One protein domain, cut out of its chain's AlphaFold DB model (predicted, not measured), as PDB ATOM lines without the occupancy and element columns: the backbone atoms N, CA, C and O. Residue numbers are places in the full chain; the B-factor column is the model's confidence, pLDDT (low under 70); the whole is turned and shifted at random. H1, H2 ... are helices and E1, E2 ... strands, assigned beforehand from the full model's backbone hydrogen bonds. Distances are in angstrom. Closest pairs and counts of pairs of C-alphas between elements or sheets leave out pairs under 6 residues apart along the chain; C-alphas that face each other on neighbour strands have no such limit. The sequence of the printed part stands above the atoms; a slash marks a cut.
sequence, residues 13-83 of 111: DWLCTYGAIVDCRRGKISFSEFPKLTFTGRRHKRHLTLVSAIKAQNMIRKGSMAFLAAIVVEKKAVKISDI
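Overview. This is residues 13 to 83 of the 111 residues of an uncharacterized protein of Colocasia esculenta (UniProt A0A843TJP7). This loop has little regular structure: a meander of successive antiparallel neighbours, E1 E2 E3, sits with H1 at one end, H2 at the other. Residues 67 to 83 fold back, standing free. Of 71 printed residues 23 are in named elements, class mixed; the whole is extended, radius of gyration of the C-alphas 20.4 A, spanning 58 by 32 by 16 A.

Along the chain. From C-alpha 13 at (136.103, 103.764, 130.731) follow H1, residues 13 to 17, then E1, 21 to 23, E2, 28 to 30, and E3, 38 to 40. H2, 53 to 61, runs 12.2 A to C-alpha 61 at (92.457, 88.058, 151.803).

Arrangement. Hairpin E1 and E2 has N 21 to O 30 at 2.8 A, hairpin E2 and E3 N 29 to O 39 at 2.9 A. H1 only just grazes the sheet with residues 15 to 16; H2 is not on it. Each O i to N i+4 pair of H1 and H2 is within hydrogen-bond range.

Size, cuts and confidence. The printed part has no cut; link E3 to H2 is long; pLDDT is under 70, for instance, at 42 to 48.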
ATOM      1  N   ASP A  13     134.803 103.279 131.193       83.81
ATOM      2  CA  ASP A  13     136.103 103.764 130.731       83.81
ATOM      3  C   ASP A  13     137.029 102.617 130.311       83.81
ATOM      4  O   ASP A  13     137.587 102.628 129.209       83.81
ATOM      5  N   TRP A  14     137.135 101.581 131.145       86.38
ATOM      6  CA  TRP A  14     137.935 100.399 130.834       86.38
ATOM      7  C   TRP A  14     137.357  99.643 129.633       86.38
ATOM      8  O   TRP A  14     138.079  99.324 128.693       86.38
ATOM      9  N   LEU A  15     136.039  99.416 129.613       85.50
ATOM     10  CA  LEU A  15     135.369  98.749 128.491       85.50
ATOM     11  C   LEU A  15     135.584  99.491 127.163       85.50
ATOM     12  O   LEU A  15     135.853  98.852 126.146       85.50
ATOM     13  N   CYS A  16     135.511 100.821 127.170       81.62
ATOM     14  CA  CYS A  16     135.713 101.617 125.964       81.62
ATOM     15  C   CYS A  16     137.171 101.663 125.507       81.62
ATOM     16  O   CYS A  16     137.421 101.599 124.306       81.62
ATOM     17  N   THR A  17     138.129 101.678 126.440       84.69
ATOM     18  CA  THR A  17     139.569 101.618 126.124       84.69
ATOM     19  C   THR A  17     139.925 100.378 125.299       84.69
ATOM     20  O   THR A  17     140.785 100.446 124.428       84.69
ATOM     21  N   TYR A  18     139.238  99.258 125.537       82.44
ATOM     22  CA  TYR A  18     139.487  97.980 124.863       82.44
ATOM     23  C   TYR A  18     138.454  97.636 123.779       82.44
ATOM     24  O   TYR A  18     138.304  96.467 123.416       82.44
ATOM     25  N   GLY A  19     137.701  98.628 123.286       81.44
ATOM     26  CA  GLY A  19     136.769  98.433 122.171       81.44
ATOM     27  C   GLY A  19     135.660  97.414 122.460       81.44
ATOM     28  O   GLY A  19     135.261  96.655 121.574       81.44
ATOM     29  N   ALA A  20     135.176  97.343 123.703       86.12
ATOM     30  CA  ALA A  20     134.152  96.380 124.081       86.12
ATOM     31  C   ALA A  20     132.821  96.657 123.366       86.12
ATOM     32  O   ALA A  20     132.250  97.746 123.449       86.12
ATOM     33  N   ILE A  21     132.264  95.626 122.737       85.00
ATOM     34  CA  ILE A  21     130.918  95.649 122.166       85.00
ATOM     35  C   ILE A  21     129.947  95.111 123.217       85.00
ATOM     36  O   ILE A  21     130.024  93.941 123.607       85.00
ATOM     37  N   VAL A  22     129.017  95.958 123.660       85.06
ATOM     38  CA  VAL A  22     128.006  95.618 124.670       85.06
ATOM     39  C   VAL A  22     126.646  95.390 124.005       85.06
ATOM     40  O   VAL A  22     125.977  96.325 123.571       85.06
ATOM     41  N   ASP A  23     126.192  94.139 123.974       82.88
ATOM     42  CA  ASP A  23     124.818  93.788 123.613       82.88
ATOM     43  C   ASP A  23     123.945  93.767 124.875       82.88
ATOM     44  O   ASP A  23     123.821  92.752 125.574       82.88
ATOM     45  N   CYS A  24     123.301  94.901 125.156       79.38
ATOM     46  CA  CYS A  24     122.401  95.063 126.301       79.38
ATOM     47  C   CYS A  24     121.190  94.119 126.253       79.38
ATOM     48  O   CYS A  24     120.685  93.697 127.295       79.38
ATOM     49  N   ARG A  25     120.706  93.763 125.056       76.25
ATOM     50  CA  ARG A  25     119.514  92.914 124.898       76.25
ATOM     51  C   ARG A  25     119.813  91.476 125.313       76.25
ATOM     52  O   ARG A  25     118.976  90.818 125.947       76.25
ATOM     53  N   ARG A  26     120.990  90.980 124.939       78.75
ATOM     54  CA  ARG A  26     121.460  89.628 125.269       78.75
ATOM     55  C   ARG A  26     122.224  89.585 126.591       78.75
ATOM     56  O   ARG A  26     122.407  88.493 127.122       78.75
ATOM     57  N   GLY A  27     122.603  90.741 127.137       81.19
ATOM     58  CA  GLY A  27     123.448  90.845 128.324       81.19
ATOM     59  C   GLY A  27     124.846  90.299 128.051       81.19
ATOM     60  O   GLY A  27     125.371  89.547 128.866       81.19
ATOM     61  N   LYS A  28     125.407  90.596 126.876       84.25
ATOM     62  CA  LYS A  28     126.682  90.049 126.404       84.25
ATOM     63  C   LYS A  28     127.685  91.177 126.190       84.25
ATOM     64  O   LYS A  28     127.317  92.219 125.662       84.25
ATOM     65  N   ILE A  29     128.938  90.944 126.555       86.69
ATOM     66  CA  ILE A  29     130.068  91.820 126.241       86.69
ATOM     67  C   ILE A  29     131.076  90.997 125.438       86.69
ATOM     68  O   ILE A  29     131.385  89.863 125.817       86.69
ATOM     69  N   SER A  30     131.560  91.531 124.322       85.88
ATOM     70  CA  SER A  30     132.594  90.898 123.498       85.88
ATOM     71  C   SER A  30     133.679  91.893 123.121       85.88
ATOM     72  O   SER A  30     133.370  93.043 122.829       85.88
ATOM     73  N   PHE A  31     134.922  91.427 123.080       85.19
ATOM     74  CA  PHE A  31     136.086  92.218 122.690       85.19
ATOM     75  C   PHE A  31     136.601  91.722 121.336       85.19
ATOM     76  O   PHE A  31     136.686  90.510 121.128       85.19
ATOM     77  N   SER A  32     136.906  92.637 120.416       72.06
ATOM     78  CA  SER A  32     137.431  92.319 119.078       72.06
ATOM     79  C   SER A  32     138.928  91.998 119.090       72.06
ATOM     80  O   SER A  32     139.372  91.161 118.313       72.06
ATOM     81  N   GLU A  33     139.692  92.629 119.987       68.81
ATOM     82  CA  GLU A  33     141.166  92.585 119.998       68.81
ATOM     83  C   GLU A  33     141.762  91.506 120.918       68.81
ATOM     84  O   GLU A  33     142.959  91.230 120.871       68.81
ATOM     85  N   PHE A  34     140.936  90.843 121.730       63.91
ATOM     86  CA  PHE A  34     141.345  89.699 122.549       63.91
ATOM     87  C   PHE A  34     140.788  88.405 121.948       63.91
ATOM     88  O   PHE A  34     139.653  88.414 121.466       63.91
ATOM     89  N   PRO A  35     141.509  87.266 122.004       60.47
ATOM     90  CA  PRO A  35     140.997  85.986 121.515       60.47
ATOM     91  C   PRO A  35     139.629  85.673 122.141       60.47
ATOM     92  O   PRO A  35     139.549  85.357 123.323       60.47
ATOM     93  N   LYS A  36     138.559  85.835 121.340       63.88
ATOM     94  CA  LYS A  36     137.122  85.623 121.630       63.88
ATOM     95  C   LYS A  36     136.748  85.633 123.120       63.88
ATOM     96  O   LYS A  36     136.062  84.731 123.604       63.88
ATOM     97  N   LEU A  37     137.118  86.686 123.850       67.00
ATOM     98  CA  LEU A  37     136.651  86.843 125.220       67.00
ATOM     99  C   LEU A  37     135.206  87.343 125.167       67.00
ATOM    100  O   LEU A  37     134.916  88.471 124.775       67.00
ATOM    101  N   THR A  38     134.278  86.451 125.496       74.12
ATOM    102  CA  THR A  38     132.853  86.750 125.598       74.12
ATOM    103  C   THR A  38     132.441  86.630 127.051       74.12
ATOM    104  O   THR A  38     132.488  85.542 127.623       74.12
ATOM    105  N   PHE A  39     131.953  87.724 127.620       77.06
ATOM    106  CA  PHE A  39     131.275  87.697 128.904       77.06
ATOM    107  C   PHE A  39     129.764  87.665 128.682       77.06
ATOM    108  O   PHE A  39     129.221  88.436 127.891       77.06
ATOM    109  N   THR A  40     129.070  86.768 129.377       79.62
ATOM    110  CA  THR A  40     127.605  86.744 129.404       79.62
ATOM    111  C   THR A  40     127.167  87.040 130.822       79.62
ATOM    112  O   THR A  40     127.434  86.265 131.740       79.62
ATOM    113  N   GLY A  41     126.490  88.167 131.004       71.69
ATOM    114  CA  GLY A  41     125.908  88.526 132.282       71.69
ATOM    115  C   GLY A  41     124.916  87.460 132.738       71.69
ATOM    116  O   GLY A  41     124.185  86.860 131.941       71.69
ATOM    117  N   ARG A  42     124.853  87.237 134.054       68.88
ATOM    118  CA  ARG A  42     123.836  86.378 134.660       68.88
ATOM    119  C   ARG A  42     122.472  87.044 134.494       68.88
ATOM    120  O   ARG A  42     122.017  87.811 135.339       68.88
ATOM    121  N   ARG A  43     121.790  86.747 133.387       63.44
ATOM    122  CA  ARG A  43     120.394  87.140 133.218       63.44
ATOM    123  C   ARG A  43     119.583  86.319 134.204       63.44
ATOM    124  O   ARG A  43     119.292  85.148 133.959       63.44
ATOM    125  N   HIS A  44     119.189  86.935 135.312       59.88
ATOM    126  CA  HIS A  44     118.109  86.403 136.121       59.88
ATOM    127  C   HIS A  44     116.853  86.399 135.238       59.88
ATOM    128  O   HIS A  44     116.096  87.363 135.209       59.88
ATOM    129  N   LYS A  45     116.614  85.296 134.513       58.00
ATOM    130  CA  LYS A  45     115.333  84.963 133.865       58.00
ATOM    131  C   LYS A  45     114.258  84.683 134.926       58.00
ATOM    132  O   LYS A  45     113.442  83.782 134.778       58.00
ATOM    133  N   ARG A  46     114.268  85.414 136.043       57.78
ATOM    134  CA  ARG A  46     113.112  85.452 136.919       57.78
ATOM    135  C   ARG A  46     112.071  86.213 136.118       57.78
ATOM    136  O   ARG A  46     112.170  87.426 135.967       57.78
ATOM    137  N   HIS A  47     111.147  85.473 135.515       60.84
ATOM    138  CA  HIS A  47     109.914  86.050 135.017       60.84
ATOM    139  C   HIS A  47     109.346  86.873 136.170       60.84
ATOM    140  O   HIS A  47     109.071  86.332 137.240       60.84
ATOM    141  N   LEU A  48     109.278  88.189 135.991       67.56
ATOM    142  CA  LEU A  48     108.549  89.034 136.917       67.56
ATOM    143  C   LEU A  48     107.099  88.565 136.827       67.56
ATOM    144  O   LEU A  48     106.435  88.782 135.814       67.56
ATOM    145  N   THR A  49     106.640  87.836 137.841       74.38
ATOM    146  CA  THR A  49     105.259  87.373 137.898       74.38
ATOM    147  C   THR A  49     104.383  88.580 138.177       74.38
ATOM    148  O   THR A  49     104.212  88.988 139.325       74.38
ATOM    149  N   LEU A  50     103.849  89.176 137.115       84.12
ATOM    150  CA  LEU A  50     102.840  90.211 137.238       84.12
ATOM    151  C   LEU A  50     101.500  89.543 137.542       84.12
ATOM    152  O   LEU A  50     101.051  88.646 136.829       84.12
ATOM    153  N   VAL A  51     100.853  89.988 138.611       88.81
ATOM    154  CA  VAL A  51      99.484  89.595 138.946       88.81
ATOM    155  C   VAL A  51      98.585  90.816 138.846       88.81
ATOM    156  O   VAL A  51      99.017  91.940 139.093       88.81
ATOM    157  N   SER A  52      97.320  90.607 138.488       92.56
ATOM    158  CA  SER A  52      96.337  91.687 138.533       92.56
ATOM    159  C   SER A  52      96.086  92.128 139.976       92.56
ATOM    160  O   SER A  52      96.207  91.329 140.912       92.56
ATOM    161  N   ALA A  53      95.659  93.379 140.153       93.06
ATOM    162  CA  ALA A  53      95.293  93.918 141.461       93.06
ATOM    163  C   ALA A  53      94.218  93.064 142.161       93.06
ATOM    164  O   ALA A  53      94.318  92.797 143.355       93.06
ATOM    165  N   ILE A  54      93.240  92.550 141.406       96.38
ATOM    166  CA  ILE A  54      92.182  91.665 141.921       96.38
ATOM    167  C   ILE A  54      92.779  90.356 142.454       96.38
ATOM    168  O   ILE A  54      92.426  89.892 143.539       96.38
ATOM    169  N   LYS A  55      93.715  89.753 141.712       94.69
ATOM    170  CA  LYS A  55      94.360  88.505 142.132       94.69
ATOM    171  C   LYS A  55      95.252  88.727 143.352       94.69
ATOM    172  O   LYS A  55      95.193  87.922 144.277       94.69
ATOM    173  N   ALA A  56      95.999  89.830 143.391       93.94
ATOM    174  CA  ALA A  56      96.757  90.244 144.571       93.94
ATOM    175  C   ALA A  56      95.848  90.424 145.798       93.94
ATOM    176  O   ALA A  56      96.121  89.844 146.847       93.94
ATOM    177  N   GLN A  57      94.722  91.125 145.649       94.88
ATOM    178  CA  GLN A  57      93.751  91.327 146.726       94.88
ATOM    179  C   GLN A  57      93.196  89.999 147.260       94.88
ATOM    180  O   GLN A  57      93.116  89.804 148.472       94.88
ATOM    181  N   ASN A  58      92.856  89.060 146.375       96.94
ATOM    182  CA  ASN A  58      92.375  87.738 146.779       96.94
ATOM    183  C   ASN A  58      93.440  86.923 147.526       96.94
ATOM    184  O   ASN A  58      93.096  86.192 148.450       96.94
ATOM    185  N   MET A  59      94.718  87.036 147.154       95.12
ATOM    186  CA  MET A  59      95.812  86.369 147.874       95.12
ATOM    187  C   MET A  59      96.001  86.959 149.274       95.12
ATOM    188  O   MET A  59      96.095  86.209 150.246       95.12
ATOM    189  N   ILE A  60      95.965  88.288 149.394       96.06
ATOM    190  CA  ILE A  60      96.047  88.983 150.687       96.06
ATOM    191  C   ILE A  60      94.878  88.574 151.591       96.06
ATOM    192  O   ILE A  60      95.092  88.203 152.741       96.06
ATOM    193  N   ARG A  61      93.645  88.529 151.062       96.44
ATOM    194  CA  ARG A  61      92.457  88.058 151.803       96.44
ATOM    195  C   ARG A  61      92.573  86.614 152.297       96.44
ATOM    196  O   ARG A  61      91.959  86.273 153.299       96.44
ATOM    197  N   LYS A  62      93.353  85.774 151.613       96.88
ATOM    198  CA  LYS A  62      93.641  84.388 152.018       96.88
ATOM    199  C   LYS A  62      94.792  84.277 153.029       96.88
ATOM    200  O   LYS A  62      95.199  83.165 153.342       96.88
ATOM    201  N   GLY A  63      95.324  85.398 153.520       95.94
ATOM    202  CA  GLY A  63      96.390  85.430 154.524       95.94
ATOM    203  C   GLY A  63      97.808  85.516 153.954       95.94
ATOM    204  O   GLY A  63      98.767  85.308 154.691       95.94
ATOM    205  N   SER A  64      97.977  85.817 152.660       94.81
ATOM    206  CA  SER A  64      99.316  86.086 152.114       94.81
ATOM    207  C   SER A  64      99.863  87.419 152.634       94.81
ATOM    208  O   SER A  64      99.174  88.437 152.575       94.81
ATOM    209  N   MET A  65     101.122  87.427 153.080       93.94
ATOM    210  CA  MET A  65     101.841  88.660 153.411       93.94
ATOM    211  C   MET A  65     102.099  89.481 152.145       93.94
ATOM    212  O   MET A  65     102.512  88.936 151.120       93.94
ATOM    213  N   ALA A  66     101.880  90.791 152.221       91.81
ATOM    214  CA  ALA A  66     102.116  91.712 151.118       91.81
ATOM    215  C   ALA A  66     102.843  92.968 151.594       91.81
ATOM    216  O   ALA A  66     102.625  93.449 152.703       91.81
ATOM    217  N   PHE A  67     103.683  93.504 150.711       90.88
ATOM    218  CA  PHE A  67     104.468  94.711 150.932       90.88
ATOM    219  C   PHE A  67     104.303  95.631 149.726       90.88
ATOM    220  O   PHE A  67     104.277  95.165 148.585       90.88
ATOM    221  N   LEU A  68     104.192  96.933 149.979       89.31
ATOM    222  CA  LEU A  68     104.144  97.943 148.929       89.31
ATOM    223  C   LEU A  68     105.565  98.435 148.641       89.31
ATOM    224  O   LEU A  68     106.244  98.923 149.539       89.31
ATOM    225  N   ALA A  69     105.992  98.330 147.384       86.00
ATOM    226  CA  ALA A  69     107.227  98.928 146.892       86.00
ATOM    227  C   ALA A  69     106.889  99.889 145.750       86.00
ATOM    228  O   ALA A  69     106.143  99.531 144.837       86.00
ATOM    229  N   ALA A  70     107.434 101.102 145.802       85.88
ATOM    230  CA  ALA A  70     107.268 102.115 144.768       85.88
ATOM    231  C   ALA A  70     108.631 102.450 144.156       85.88
ATOM    232  O   ALA A  70     109.615 102.612 144.874       85.88
ATOM    233  N   ILE A  71     108.681 102.554 142.828       85.62
ATOM    234  CA  ILE A  71     109.867 103.025 142.109       85.62
ATOM    235  C   ILE A  71     109.672 104.513 141.841       85.62
ATOM    236  O   ILE A  71     108.763 104.899 141.106       85.62
ATOM    237  N   VAL A  72     110.532 105.340 142.428       89.00
ATOM    238  CA  VAL A  72     110.595 106.776 142.148       89.00
ATOM    239  C   VAL A  72     111.742 106.996 141.170       89.00
ATOM    240  O   VAL A  72     112.897 106.738 141.497       89.00
ATOM    241  N   VAL A  73     111.425 107.420 139.947       85.25
ATOM    242  CA  VAL A  73     112.439 107.723 138.931       85.25
ATOM    243  C   VAL A  73     112.717 109.220 138.950       85.25
ATOM    244  O   VAL A  73     111.912 110.016 138.465       85.25
ATOM    245  N   GLU A  74     113.877 109.601 139.475       84.56
ATOM    246  CA  GLU A  74     114.401 110.954 139.315       84.56
ATOM    247  C   GLU A  74     114.970 111.110 137.903       84.56
ATOM    248  O   GLU A  74     115.974 110.495 137.536       84.56
ATOM    249  N   LYS A  75     114.321 111.937 137.078       74.31
ATOM    250  CA  LYS A  75     114.826 112.266 135.742       74.31
ATOM    251  C   LYS A  75     115.997 113.239 135.871       74.31
ATOM    252  O   LYS A  75     115.799 114.450 135.876       74.31
ATOM    253  N   LYS A  76     117.220 112.717 135.940       75.00
ATOM    254  CA  LYS A  76     118.419 113.507 135.632       75.00
ATOM    255  C   LYS A  76     118.613 113.515 134.120       75.00
ATOM    256  O   LYS A  76     118.564 112.466 133.483       75.00
ATOM    257  N   ALA A  77     118.790 114.700 133.543       72.38
ATOM    258  CA  ALA A  77     119.151 114.825 132.138       72.38
ATOM    259  C   ALA A  77     120.554 114.234 131.947       72.38
ATOM    260  O   ALA A  77     121.527 114.774 132.469       72.38
ATOM    261  N   VAL A  78     120.643 113.109 131.240       65.38
ATOM    262  CA  VAL A  78     121.920 112.531 130.815       65.38
ATOM    263  C   VAL A  78     122.316 113.234 129.525       65.38
ATOM    264  O   VAL A  78     121.529 113.256 128.574       65.38
ATOM    265  N   LYS A  79     123.495 113.863 129.492       66.88
ATOM    266  CA  LYS A  79     123.987 114.485 128.263       66.88
ATOM    267  C   LYS A  79     124.509 113.382 127.349       66.88
ATOM    268  O   LYS A  79     125.161 112.447 127.796       66.88
ATOM    269  N   ILE A  80     124.234 113.498 126.053       59.78
ATOM    270  CA  ILE A  80     124.683 112.525 125.042       59.78
ATOM    271  C   ILE A  80     126.222 112.431 125.009       59.78
ATOM    272  O   ILE A  80     126.760 111.358 124.755       59.78
ATOM    273  N   SER A  81     126.923 113.518 125.360       59.72
ATOM    274  CA  SER A  81     128.382 113.547 125.548       59.72
ATOM    275  C   SER A  81     128.894 112.552 126.587       59.72
ATOM    276  O   SER A  81     130.039 112.136 126.502       59.72
ATOM    277  N   ASP A  82     128.057 112.162 127.548       57.41
ATOM    278  CA  ASP A  82     128.446 111.272 128.644       57.41
ATOM    279  C   ASP A  82     128.322 109.788 128.245       57.41
ATOM    280  O   ASP A  82     128.731 108.902 128.990       57.41
ATOM    281  N   ILE A  83     127.722 109.511 127.079       56.62
ATOM    282  CA  ILE A  83     127.486 108.162 126.538       56.62
ATOM    283  C   ILE A  83     128.404 107.891 125.334       56.62
ATOM    284  O   ILE A  83     128.580 106.743 124.927       56.62
TER     285      ILE A  83